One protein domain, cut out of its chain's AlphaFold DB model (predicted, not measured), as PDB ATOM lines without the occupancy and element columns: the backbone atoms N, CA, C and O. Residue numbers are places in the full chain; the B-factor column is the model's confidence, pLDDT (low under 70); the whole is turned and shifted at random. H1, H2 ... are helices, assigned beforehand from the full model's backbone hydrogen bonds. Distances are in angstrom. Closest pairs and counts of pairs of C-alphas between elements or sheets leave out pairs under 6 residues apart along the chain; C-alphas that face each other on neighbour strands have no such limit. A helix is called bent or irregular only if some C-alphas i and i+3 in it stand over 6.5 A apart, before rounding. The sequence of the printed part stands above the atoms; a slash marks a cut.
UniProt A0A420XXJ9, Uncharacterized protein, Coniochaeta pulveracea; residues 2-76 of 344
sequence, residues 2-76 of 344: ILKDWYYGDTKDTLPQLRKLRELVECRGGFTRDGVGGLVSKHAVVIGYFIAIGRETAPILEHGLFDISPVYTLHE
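AT A GLANCE: This is residues 2 to 76 of the 344 residues of an uncharacterized protein of Coniochaeta pulveracea (UniProt A0A420XXJ9). Two long helices, H2 and H3, run opposite ways beside each other with a gap between them, and a short helix, H1, is folded back along the first part of H2 as the other arm of a helical hairpin. After H3 a long tail, residues 56 to 76, doubles back with no named element, and its residues 57 to 71 lie on the side away from H1. The printed part has 75 residues with three named helices, in the order H1, H2, H3, and no named strand; the class is all helix. The whole is compact, with a radius of gyration of the C-alphas of 12.1 A, and a rounded outline that spans 32 by 25 by 21 A.

IN THESE COORDINATES: H1 holds residues 2 to 8 and is 9.9 A from first to last C-alpha; its C-alpha 2 is at (217.431, 214.234, 217.080). H2 holds residues 11 to 28 and is 26.4 A long, ending with C-alpha 28 at (227.265, 218.324, 232.484). H2 is neither bent nor irregular, but only just: C-alphas 12 and 15 are 6.4 A apart. H3 holds residues 38 to 55 and is 26.0 A long, ending with C-alpha 55 at (219.992, 224.435, 206.735).

HOW THE PARTS SIT: H1 and H2 form a helical hairpin and touch, H2 with residues 11 to 18 alone. Their closest C-alphas, those of Asp 5 and Thr 14, are 5.9 A apart. They run opposite ways at a shallow tilt of 11 degrees. H1 and H3 are close but not clearly touching, and the closest C-alphas, those of Leu 3 and Ile 47, are 7.2 A apart. These two run the same way at a steep tilt of 44 degrees. H2 and H3 are close but not clearly touching, with the closest C-alphas, those of Leu 18 and Gly 48, 7.4 A apart. They run opposite ways at a shallow tilt of 34.9 degrees, only just short of steep. In H1 and H3 every O i to N i+4 pair is within hydrogen-bond range; in H2 it is 11 of 14.

THE WHOLE: The two C-alphas farthest apart, those of Tyr 8 and Ile 68, are 34.6 A from each other. The printed part has no cut. The link from H1 to H2 is tight, with 2 residues, and the link from H2 to H3 is short, with 9 residues. The C-alphas of residues 56 to 76 lie 4 to 18 A from the mean of all C-alphas. The mean pLDDT of the printed part is 73.1, and 23 residues are under 70: residues 9 to 13, 32 to 36 and 61 to 73.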
ATOM      1  N   ILE A   2     216.964 213.228 218.063       74.00
ATOM      2  CA  ILE A   2     217.431 214.234 217.080       74.00
ATOM      3  C   ILE A   2     217.741 213.661 215.688       74.00
ATOM      4  O   ILE A   2     217.336 214.240 214.690       74.00
ATOM      5  N   LEU A   3     218.419 212.509 215.594       73.75
ATOM      6  CA  LEU A   3     218.712 211.892 214.295       73.75
ATOM      7  C   LEU A   3     217.434 211.469 213.552       73.75
ATOM      8  O   LEU A   3     217.307 211.702 212.358       73.75
ATOM      9  N   LYS A   4     216.468 210.880 214.266       75.25
ATOM     10  CA  LYS A   4     215.174 210.486 213.693       75.25
ATOM     11  C   LYS A   4     214.430 211.716 213.175       75.25
ATOM     12  O   LYS A   4     213.906 211.668 212.068       75.25
ATOM     13  N   ASP A   5     214.443 212.801 213.940       76.56
ATOM     14  CA  ASP A   5     213.758 214.040 213.571       76.56
ATOM     15  C   ASP A   5     214.481 214.763 212.430       76.56
ATOM     16  O   ASP A   5     213.839 215.296 211.534       76.56
ATOM     17  N   TRP A   6     215.808 214.655 212.350       77.31
ATOM     18  CA  TRP A   6     216.566 215.102 211.184       77.31
ATOM     19  C   TRP A   6     216.206 214.329 209.905       77.31
ATOM     20  O   TRP A   6     216.108 214.924 208.829       77.31
ATOM     21  N   TYR A   7     216.018 213.009 209.989       77.06
ATOM     22  CA  TYR A   7     215.663 212.190 208.826       77.06
ATOM     23  C   TYR A   7     214.200 212.345 208.405       77.06
ATOM     24  O   TYR A   7     213.939 212.455 207.208       77.06
ATOM     25  N   TYR A   8     213.274 212.354 209.366       75.00
ATOM     26  CA  TYR A   8     211.839 212.166 209.120       75.00
ATOM     27  C   TYR A   8     210.933 213.232 209.751       75.00
ATOM     28  O   TYR A   8     209.733 213.223 209.487       75.00
ATOM     29  N   GLY A   9     211.463 214.095 210.614       64.19
ATOM     30  CA  GLY A   9     210.693 215.114 211.326       64.19
ATOM     31  C   GLY A   9     210.590 216.432 210.561       64.19
ATOM     32  O   GLY A   9     211.313 216.670 209.589       64.19
ATOM     33  N   ASP A  10     209.701 217.316 211.026       63.16
ATOM     34  CA  ASP A  10     209.716 218.704 210.576       63.16
ATOM     35  C   ASP A  10     210.999 219.368 211.094       63.16
ATOM     36  O   ASP A  10     211.407 219.248 212.253       63.16
ATOM     37  N   THR A  11     211.653 220.112 210.213       59.84
ATOM     38  CA  THR A  11     212.812 220.930 210.551       59.84
ATOM     39  C   THR A  11     212.567 221.898 211.714       59.84
ATOM     40  O   THR A  11     213.518 222.226 212.429       59.84
ATOM     41  N   LYS A  12     211.313 222.318 211.939       64.50
ATOM     42  CA  LYS A  12     210.914 223.147 213.089       64.50
ATOM     43  C   LYS A  12     211.136 222.450 214.436       64.50
ATOM     44  O   LYS A  12     211.443 223.125 215.415       64.50
ATOM     45  N   ASP A  13     211.094 221.120 214.464       69.38
ATOM     46  CA  ASP A  13     211.224 220.326 215.690       69.38
ATOM     47  C   ASP A  13     212.681 219.969 216.015       69.38
ATOM     48  O   ASP A  13     213.016 219.665 217.161       69.38
ATOM     49  N   THR A  14     213.585 220.054 215.033       76.19
ATOM     50  CA  THR A  14     214.985 219.625 215.197       76.19
ATOM     51  C   THR A  14     215.830 220.657 215.966       76.19
ATOM     52  O   THR A  14     216.639 220.288 216.819       76.19
ATOM     53  N   LEU A  15     215.638 221.961 215.715       75.75
ATOM     54  CA  LEU A  15     216.420 223.021 216.377       75.75
ATOM     55  C   LEU A  15     216.148 223.118 217.889       75.75
ATOM     56  O   LEU A  15     217.118 223.183 218.648       75.75
ATOM     57  N   PRO A  16     214.888 223.086 218.373       81.38
ATOM     58  CA  PRO A  16     214.618 223.076 219.809       81.38
ATOM     59  C   PRO A  16     215.266 221.886 220.521       81.38
ATOM     60  O   PRO A  16     215.763 222.031 221.634       81.38
ATOM     61  N   GLN A  17     215.306 220.713 219.884       80.25
ATOM     62  CA  GLN A  17     215.956 219.540 220.466       80.25
ATOM     63  C   GLN A  17     217.479 219.662 220.518       80.25
ATOM     64  O   GLN A  17     218.078 219.249 221.508       80.25
ATOM     65  N   LEU A  18     218.106 220.248 219.492       79.62
ATOM     66  CA  LEU A  18     219.539 220.550 219.523       79.62
ATOM     67  C   LEU A  18     219.890 221.545 220.633       79.62
ATOM     68  O   LEU A  18     220.890 221.345 221.315       79.62
ATOM     69  N   ARG A  19     219.065 222.579 220.849       81.81
ATOM     70  CA  ARG A  19     219.256 223.529 221.962       81.81
ATOM     71  C   ARG A  19     219.144 222.836 223.318       81.81
ATOM     72  O   ARG A  19     220.042 222.972 224.137       81.81
ATOM     73  N   LYS A  20     218.123 221.994 223.513       82.19
ATOM     74  CA  LYS A  20     217.997 221.175 224.732       82.19
ATOM     75  C   LYS A  20     219.207 220.261 224.943       82.19
ATOM     76  O   LYS A  20     219.683 220.123 226.062       82.19
ATOM     77  N   LEU A  21     219.721 219.629 223.884       82.12
ATOM     78  CA  LEU A  21     220.930 218.806 223.979       82.12
ATOM     79  C   LEU A  21     222.147 219.646 224.383       82.12
ATOM     80  O   LEU A  21     222.906 219.220 225.246       82.12
ATOM     81  N   ARG A  22     222.320 220.827 223.782       80.62
ATOM     82  CA  ARG A  22     223.388 221.766 224.132       80.62
ATOM     83  C   ARG A  22     223.356 222.108 225.619       80.62
ATOM     84  O   ARG A  22     224.352 221.880 226.295       80.62
ATOM     85  N   GLU A  23     222.200 222.542 226.122       80.38
ATOM     86  CA  GLU A  23     221.976 222.873 227.537       80.38
ATOM     87  C   GLU A  23     222.297 221.685 228.454       80.38
ATOM     88  O   GLU A  23     222.980 221.838 229.463       80.38
ATOM     89  N   LEU A  24     221.863 220.472 228.094       78.56
ATOM     90  CA  LEU A  24     222.164 219.264 228.868       78.56
ATOM     91  C   LEU A  24     223.667 218.971 228.932       78.56
ATOM     92  O   LEU A  24     224.174 218.574 229.983       78.56
ATOM     93  N   VAL A  25     224.384 219.143 227.820       77.62
ATOM     94  CA  VAL A  25     225.831 218.902 227.783       77.62
ATOM     95  C   VAL A  25     226.591 220.018 228.504       77.62
ATOM     96  O   VAL A  25     227.540 219.724 229.229       77.62
ATOM     97  N   GLU A  26     226.155 221.272 228.383       77.62
ATOM     98  CA  GLU A  26     226.697 222.409 229.138       77.62
ATOM     99  C   GLU A  26     226.521 222.203 230.649       77.62
ATOM    100  O   GLU A  26     227.500 222.279 231.390       77.62
ATOM    101  N   CYS A  27     225.324 221.822 231.107       77.62
ATOM    102  CA  CYS A  27     225.054 221.485 232.510       77.62
ATOM    103  C   CYS A  27     225.925 220.328 233.024       77.62
ATOM    104  O   CYS A  27     226.252 220.267 234.209       77.62
ATOM    105  N   ARG A  28     226.330 219.407 232.143       75.31
ATOM    106  CA  ARG A  28     227.265 218.324 232.484       75.31
ATOM    107  C   ARG A  28     228.719 218.807 232.579       75.31
ATOM    108  O   ARG A  28     229.539 218.133 233.202       75.31
ATOM    109  N   GLY A  29     229.041 219.972 232.021       71.00
ATOM    110  CA  GLY A  29     230.403 220.492 231.899       71.00
ATOM    111  C   GLY A  29     231.133 219.992 230.649       71.00
ATOM    112  O   GLY A  29     232.352 219.852 230.684       71.00
ATOM    113  N   GLY A  30     230.403 219.687 229.571       73.62
ATOM    114  CA  GLY A  30     230.958 219.249 228.288       73.62
ATOM    115  C   GLY A  30     230.876 217.738 228.035       73.62
ATOM    116  O   GLY A  30     230.439 216.949 228.877       73.62
ATOM    117  N   PHE A  31     231.307 217.325 226.839       72.19
ATOM    118  CA  PHE A  31     231.339 215.915 226.414       72.19
ATOM    119  C   PHE A  31     232.491 215.101 227.019       72.19
ATOM    120  O   PHE A  31     232.483 213.877 226.919       72.19
ATOM    121  N   THR A  32     233.484 215.764 227.609       64.25
ATOM    122  CA  THR A  32     234.710 215.151 228.141       64.25
ATOM    123  C   THR A  32     234.558 214.635 229.573       64.25
ATOM    124  O   THR A  32     235.450 213.954 230.069       64.25
ATOM    125  N   ARG A  33     233.438 214.929 230.249       62.34
ATOM    126  CA  ARG A  33     233.187 214.508 231.633       62.34
ATOM    127  C   ARG A  33     232.610 213.088 231.710       62.34
ATOM    128  O   ARG A  33     231.656 212.771 230.995       62.34
ATOM    129  N   ASP A  34     233.161 212.277 232.618       56.22
ATOM    130  CA  ASP A  34     232.911 210.836 232.789       56.22
ATOM    131  C   ASP A  34     231.457 210.410 232.536       56.22
ATOM    132  O   ASP A  34     230.521 210.931 233.146       56.22
ATOM    133  N   GLY A  35     231.260 209.439 231.634       62.62
ATOM    134  CA  GLY A  35     229.996 208.714 231.436       62.62
ATOM    135  C   GLY A  35     229.265 208.924 230.100       62.62
ATOM    136  O   GLY A  35     228.296 208.212 229.850       62.62
ATOM    137  N   VAL A  36     229.711 209.829 229.219       65.94
ATOM    138  CA  VAL A  36     229.280 209.852 227.803       65.94
ATOM    139  C   VAL A  36     230.435 209.319 226.960       65.94
ATOM    140  O   VAL A  36     231.501 209.923 226.914       65.94
ATOM    141  N   GLY A  37     230.262 208.152 226.336       73.75
ATOM    142  CA  GLY A  37     231.325 207.537 225.536       73.75
ATOM    143  C   GLY A  37     231.750 208.430 224.366       73.75
ATOM    144  O   GLY A  37     230.900 209.048 223.726       73.75
ATOM    145  N   GLY A  38     233.050 208.454 224.044       79.06
ATOM    146  CA  GLY A  38     233.609 209.325 222.998       79.06
ATOM    147  C   GLY A  38     232.898 209.209 221.646       79.06
ATOM    148  O   GLY A  38     232.653 210.216 220.990       79.06
ATOM    149  N   LEU A  39     232.448 208.007 221.271       81.81
ATOM    150  CA  LEU A  39     231.667 207.793 220.050       81.81
ATOM    151  C   LEU A  39     230.323 208.541 220.057       81.81
ATOM    152  O   LEU A  39     229.931 209.104 219.039       81.81
ATOM    153  N   VAL A  40     229.624 208.572 221.195       82.00
ATOM    154  CA  VAL A  40     228.345 209.289 221.338       82.00
ATOM    155  C   VAL A  40     228.574 210.793 221.208       82.00
ATOM    156  O   VAL A  40     227.820 211.468 220.508       82.00
ATOM    157  N   SER A  41     229.649 211.300 221.813       80.69
ATOM    158  CA  SER A  41     230.062 212.701 221.717       80.69
ATOM    159  C   SER A  41     230.404 213.098 220.278       80.69
ATOM    160  O   SER A  41     229.833 214.057 219.759       80.69
ATOM    161  N   LYS A  42     231.242 212.308 219.586       84.69
ATOM    162  CA  LYS A  42     231.550 212.493 218.155       84.69
ATOM    163  C   LYS A  42     230.283 212.562 217.318       84.69
ATOM    164  O   LYS A  42     230.112 213.462 216.501       84.69
ATOM    165  N   HIS A  43     229.376 211.617 217.549       85.25
ATOM    166  CA  HIS A  43     228.131 211.518 216.809       85.25
ATOM    167  C   HIS A  43     227.230 212.740 217.011       85.25
ATOM    168  O   HIS A  43     226.684 213.267 216.045       85.25
ATOM    169  N   ALA A  44     227.092 213.206 218.254       83.12
ATOM    170  CA  ALA A  44     226.304 214.388 218.583       83.12
ATOM    171  C   ALA A  44     226.853 215.646 217.893       83.12
ATOM    172  O   ALA A  44     226.087 216.386 217.275       83.12
ATOM    173  N   VAL A  45     228.174 215.844 217.941       84.00
ATOM    174  CA  VAL A  45     228.855 216.964 217.275       84.00
ATOM    175  C   VAL A  45     228.632 216.907 215.762       84.00
ATOM    176  O   VAL A  45     228.156 217.873 215.170       84.00
ATOM    177  N   VAL A  46     228.889 215.755 215.141       88.00
ATOM    178  CA  VAL A  46     228.737 215.539 213.694       88.00
ATOM    179  C   VAL A  46     227.297 215.789 213.221       88.00
ATOM    180  O   VAL A  46     227.090 216.470 212.217       88.00
ATOM    181  N   ILE A  47     226.286 215.332 213.972       86.88
ATOM    182  CA  ILE A  47     224.872 215.630 213.679       86.88
ATOM    183  C   ILE A  47     224.595 217.138 213.713       86.88
ATOM    184  O   ILE A  47     223.867 217.642 212.856       86.88
ATOM    185  N   GLY A  48     225.177 217.861 214.676       85.00
ATOM    186  CA  GLY A  48     225.074 219.318 214.753       85.00
ATOM    187  C   GLY A  48     225.561 219.996 213.472       85.00
ATOM    188  O   GLY A  48     224.854 220.846 212.926       85.00
ATOM    189  N   TYR A  49     226.706 219.557 212.942       89.00
ATOM    190  CA  TYR A  49     227.219 220.038 211.658       89.00
ATOM    191  C   TYR A  49     226.310 219.666 210.485       89.00
ATOM    192  O   TYR A  49     226.084 220.497 209.620       89.00
ATOM    193  N   PHE A  50     225.717 218.472 210.439       88.31
ATOM    194  CA  PHE A  50     224.813 218.102 209.334       88.31
ATOM    195  C   PHE A  50     223.578 218.975 209.252       88.31
ATOM    196  O   PHE A  50     223.167 219.375 208.162       88.31
ATOM    197  N   ILE A  51     222.993 219.260 210.412       86.62
ATOM    198  CA  ILE A  51     221.826 220.126 210.511       86.62
ATOM    199  C   ILE A  51     222.218 221.546 210.101       86.62
ATOM    200  O   ILE A  51     221.483 222.169 209.341       86.62
ATOM    201  N   ALA A  52     223.389 222.023 210.533       88.19
ATOM    202  CA  ALA A  52     223.941 223.313 210.125       88.19
ATOM    203  C   ALA A  52     224.157 223.398 208.605       88.19
ATOM    204  O   ALA A  52     223.681 224.339 207.979       88.19
ATOM    205  N   ILE A  53     224.780 222.381 208.002       90.94
ATOM    206  CA  ILE A  53     225.027 222.291 206.557       90.94
ATOM    207  C   ILE A  53     223.710 222.275 205.786       90.94
ATOM    208  O   ILE A  53     223.499 223.094 204.901       90.94
ATOM    209  N   GLY A  54     222.792 221.365 206.116       88.81
ATOM    210  CA  GLY A  54     221.563 221.209 205.337       88.81
ATOM    211  C   GLY A  54     220.575 222.361 205.506       88.81
ATOM    212  O   GLY A  54     219.645 222.477 204.711       88.81
ATOM    213  N   ARG A  55     220.760 223.201 206.529       85.94
ATOM    214  CA  ARG A  55     219.992 224.435 206.735       85.94
ATOM    215  C   ARG A  55     220.739 225.697 206.329       85.94
ATOM    216  O   ARG A  55     220.118 226.752 206.338       85.94
ATOM    217  N   GLU A  56     222.025 225.588 206.013       88.31
ATOM    218  CA  GLU A  56     222.911 226.725 205.748       88.31
ATOM    219  C   GLU A  56     222.887 227.745 206.901       88.31
ATOM    220  O   GLU A  56     222.733 228.948 206.719       88.31
ATOM    221  N   THR A  57     222.994 227.235 208.132       83.31
ATOM    222  CA  THR A  57     222.993 228.030 209.372       83.31
ATOM    223  C   THR A  57     224.240 227.760 210.201       83.31
ATOM    224  O   THR A  57     224.911 226.748 210.015       83.31
ATOM    225  N   ALA A  58     224.511 228.610 211.193       78.69
ATOM    226  CA  ALA A  58     225.569 228.354 212.162       78.69
ATOM    227  C   ALA A  58     225.326 227.065 212.987       78.69
ATOM    228  O   ALA A  58     224.177 226.736 213.310       78.69
ATOM    229  N   PRO A  59     226.389 226.333 213.360       77.06
ATOM    230  CA  PRO A  59     226.279 225.121 214.157       77.06
ATOM    231  C   PRO A  59     225.977 225.480 215.615       77.06
ATOM    232  O   PRO A  59     226.774 226.104 216.313       77.06
ATOM    233  N   ILE A  60     224.807 225.045 216.093       72.62
ATOM    234  CA  ILE A  60     224.302 225.348 217.448       72.62
ATOM    235  C   ILE A  60     225.238 224.827 218.546       72.62
ATOM    236  O   ILE A  60     225.291 225.410 219.627       72.62
ATOM    237  N   LEU A  61     225.958 223.738 218.263       68.12
ATOM    238  CA  LEU A  61     226.843 223.049 219.198       68.12
ATOM    239  C   LEU A  61     228.298 223.550 219.154       68.12
ATOM    240  O   LEU A  61     229.141 222.903 219.749       68.12
ATOM    241  N   GLU A  62     228.643 224.627 218.438       61.66
ATOM    242  CA  GLU A  62     230.044 225.109 218.386       61.66
ATOM    243  C   GLU A  62     230.339 226.200 219.431       61.66
ATOM    244  O   GLU A  62     231.452 226.276 219.944       61.66
ATOM    245  N   HIS A  63     229.328 226.985 219.819       55.41
ATOM    246  CA  HIS A  63     229.463 228.094 220.770       55.41
ATOM    247  C   HIS A  63     228.724 227.759 222.069       55.41
ATOM    248  O   HIS A  63     227.626 227.211 222.014       55.41
ATOM    249  N   GLY A  64     229.316 228.063 223.229       47.94
ATOM    250  CA  GLY A  64     228.646 227.956 224.534       47.94
ATOM    251  C   GLY A  64     227.660 229.106 224.757       47.94
ATOM    252  O   GLY A  64     227.758 230.131 224.090       47.94
ATOM    253  N   LEU A  65     226.668 228.961 225.653       44.38
ATOM    254  CA  LEU A  65     225.643 230.005 225.921       44.38
ATOM    255  C   LEU A  65     226.224 231.368 226.345       44.38
ATOM    256  O   LEU A  65     225.517 232.368 226.286       44.38
ATOM    257  N   PHE A  66     227.504 231.407 226.721       41.84
ATOM    258  CA  PHE A  66     228.187 232.595 227.222       41.84
ATOM    259  C   PHE A  66     229.493 232.938 226.486       41.84
ATOM    260  O   PHE A  66     230.244 233.744 227.006       41.84
ATOM    261  N   ASP A  67     229.818 232.327 225.337       46.25
ATOM    262  CA  ASP A  67     231.061 232.594 224.565       46.25
ATOM    263  C   ASP A  67     232.407 232.435 225.324       46.25
ATOM    264  O   ASP A  67     233.474 232.730 224.791       46.25
ATOM    265  N   ILE A  68     232.403 231.910 226.555       39.44
ATOM    266  CA  ILE A  68     233.596 231.887 227.426       39.44
ATOM    267  C   ILE A  68     234.573 230.730 227.115       39.44
ATOM    268  O   ILE A  68     235.721 230.768 227.546       39.44
ATOM    269  N   SER A  69     234.185 229.702 226.354       41.94
ATOM    270  CA  SER A  69     235.099 228.629 225.912       41.94
ATOM    271  C   SER A  69     234.429 227.761 224.842       41.94
ATOM    272  O   SER A  69     233.213 227.561 224.933       41.94
ATOM    273  N   PRO A  70     235.162 227.163 223.880       53.16
ATOM    274  CA  PRO A  70     234.618 226.066 223.088       53.16
ATOM    275  C   PRO A  70     234.248 224.927 224.048       53.16
ATOM    276  O   PRO A  70     235.113 224.222 224.561       53.16
ATOM    277  N   VAL A  71     232.955 224.765 224.335       52.31
ATOM    278  CA  VAL A  71     232.422 223.772 225.295       52.31
ATOM    279  C   VAL A  71     232.693 222.325 224.828       52.31
ATOM    280  O   VAL A  71     232.545 221.363 225.583       52.31
ATOM    281  N   TYR A  72     233.129 222.159 223.576       61.00
ATOM    282  CA  TYR A  72     233.103 220.899 222.844       61.00
ATOM    283  C   TYR A  72     234.413 220.598 222.101       61.00
ATOM    284  O   TYR A  72     234.398 220.269 220.919       61.00
ATOM    285  N   THR A  73     235.566 220.694 222.763       61.44
ATOM    286  CA  THR A  73     236.844 220.269 222.160       61.44
ATOM    287  C   THR A  73     237.079 218.784 222.429       61.44
ATOM    288  O   THR A  73     237.763 218.398 223.376       61.44
ATOM    289  N   LEU A  74     236.476 217.917 221.609       72.38
ATOM    290  CA  LEU A  74     236.970 216.548 221.502       72.38
ATOM    291  C   LEU A  74     238.210 216.599 220.614       72.38
ATOM    292  O   LEU A  74     238.072 216.799 219.410       72.38
ATOM    293  N   HIS A  75     239.389 216.469 221.215       79.00
ATOM    294  CA  HIS A  75     240.646 216.412 220.482       79.00
ATOM    295  C   HIS A  75     241.177 214.983 220.476       79.00
ATOM    296  O   HIS A  75     241.275 214.350 221.529       79.00
ATOM    297  N   GLU A  76     241.534 214.485 219.299       82.44
ATOM    298  CA  GLU A  76     242.245 213.221 219.145       82.44
ATOM    299  C   GLU A  76     243.551 213.455 218.387       82.44
ATOM    300  O   GLU A  76     243.588 214.247 217.445       82.44
TER     301      GLU A  76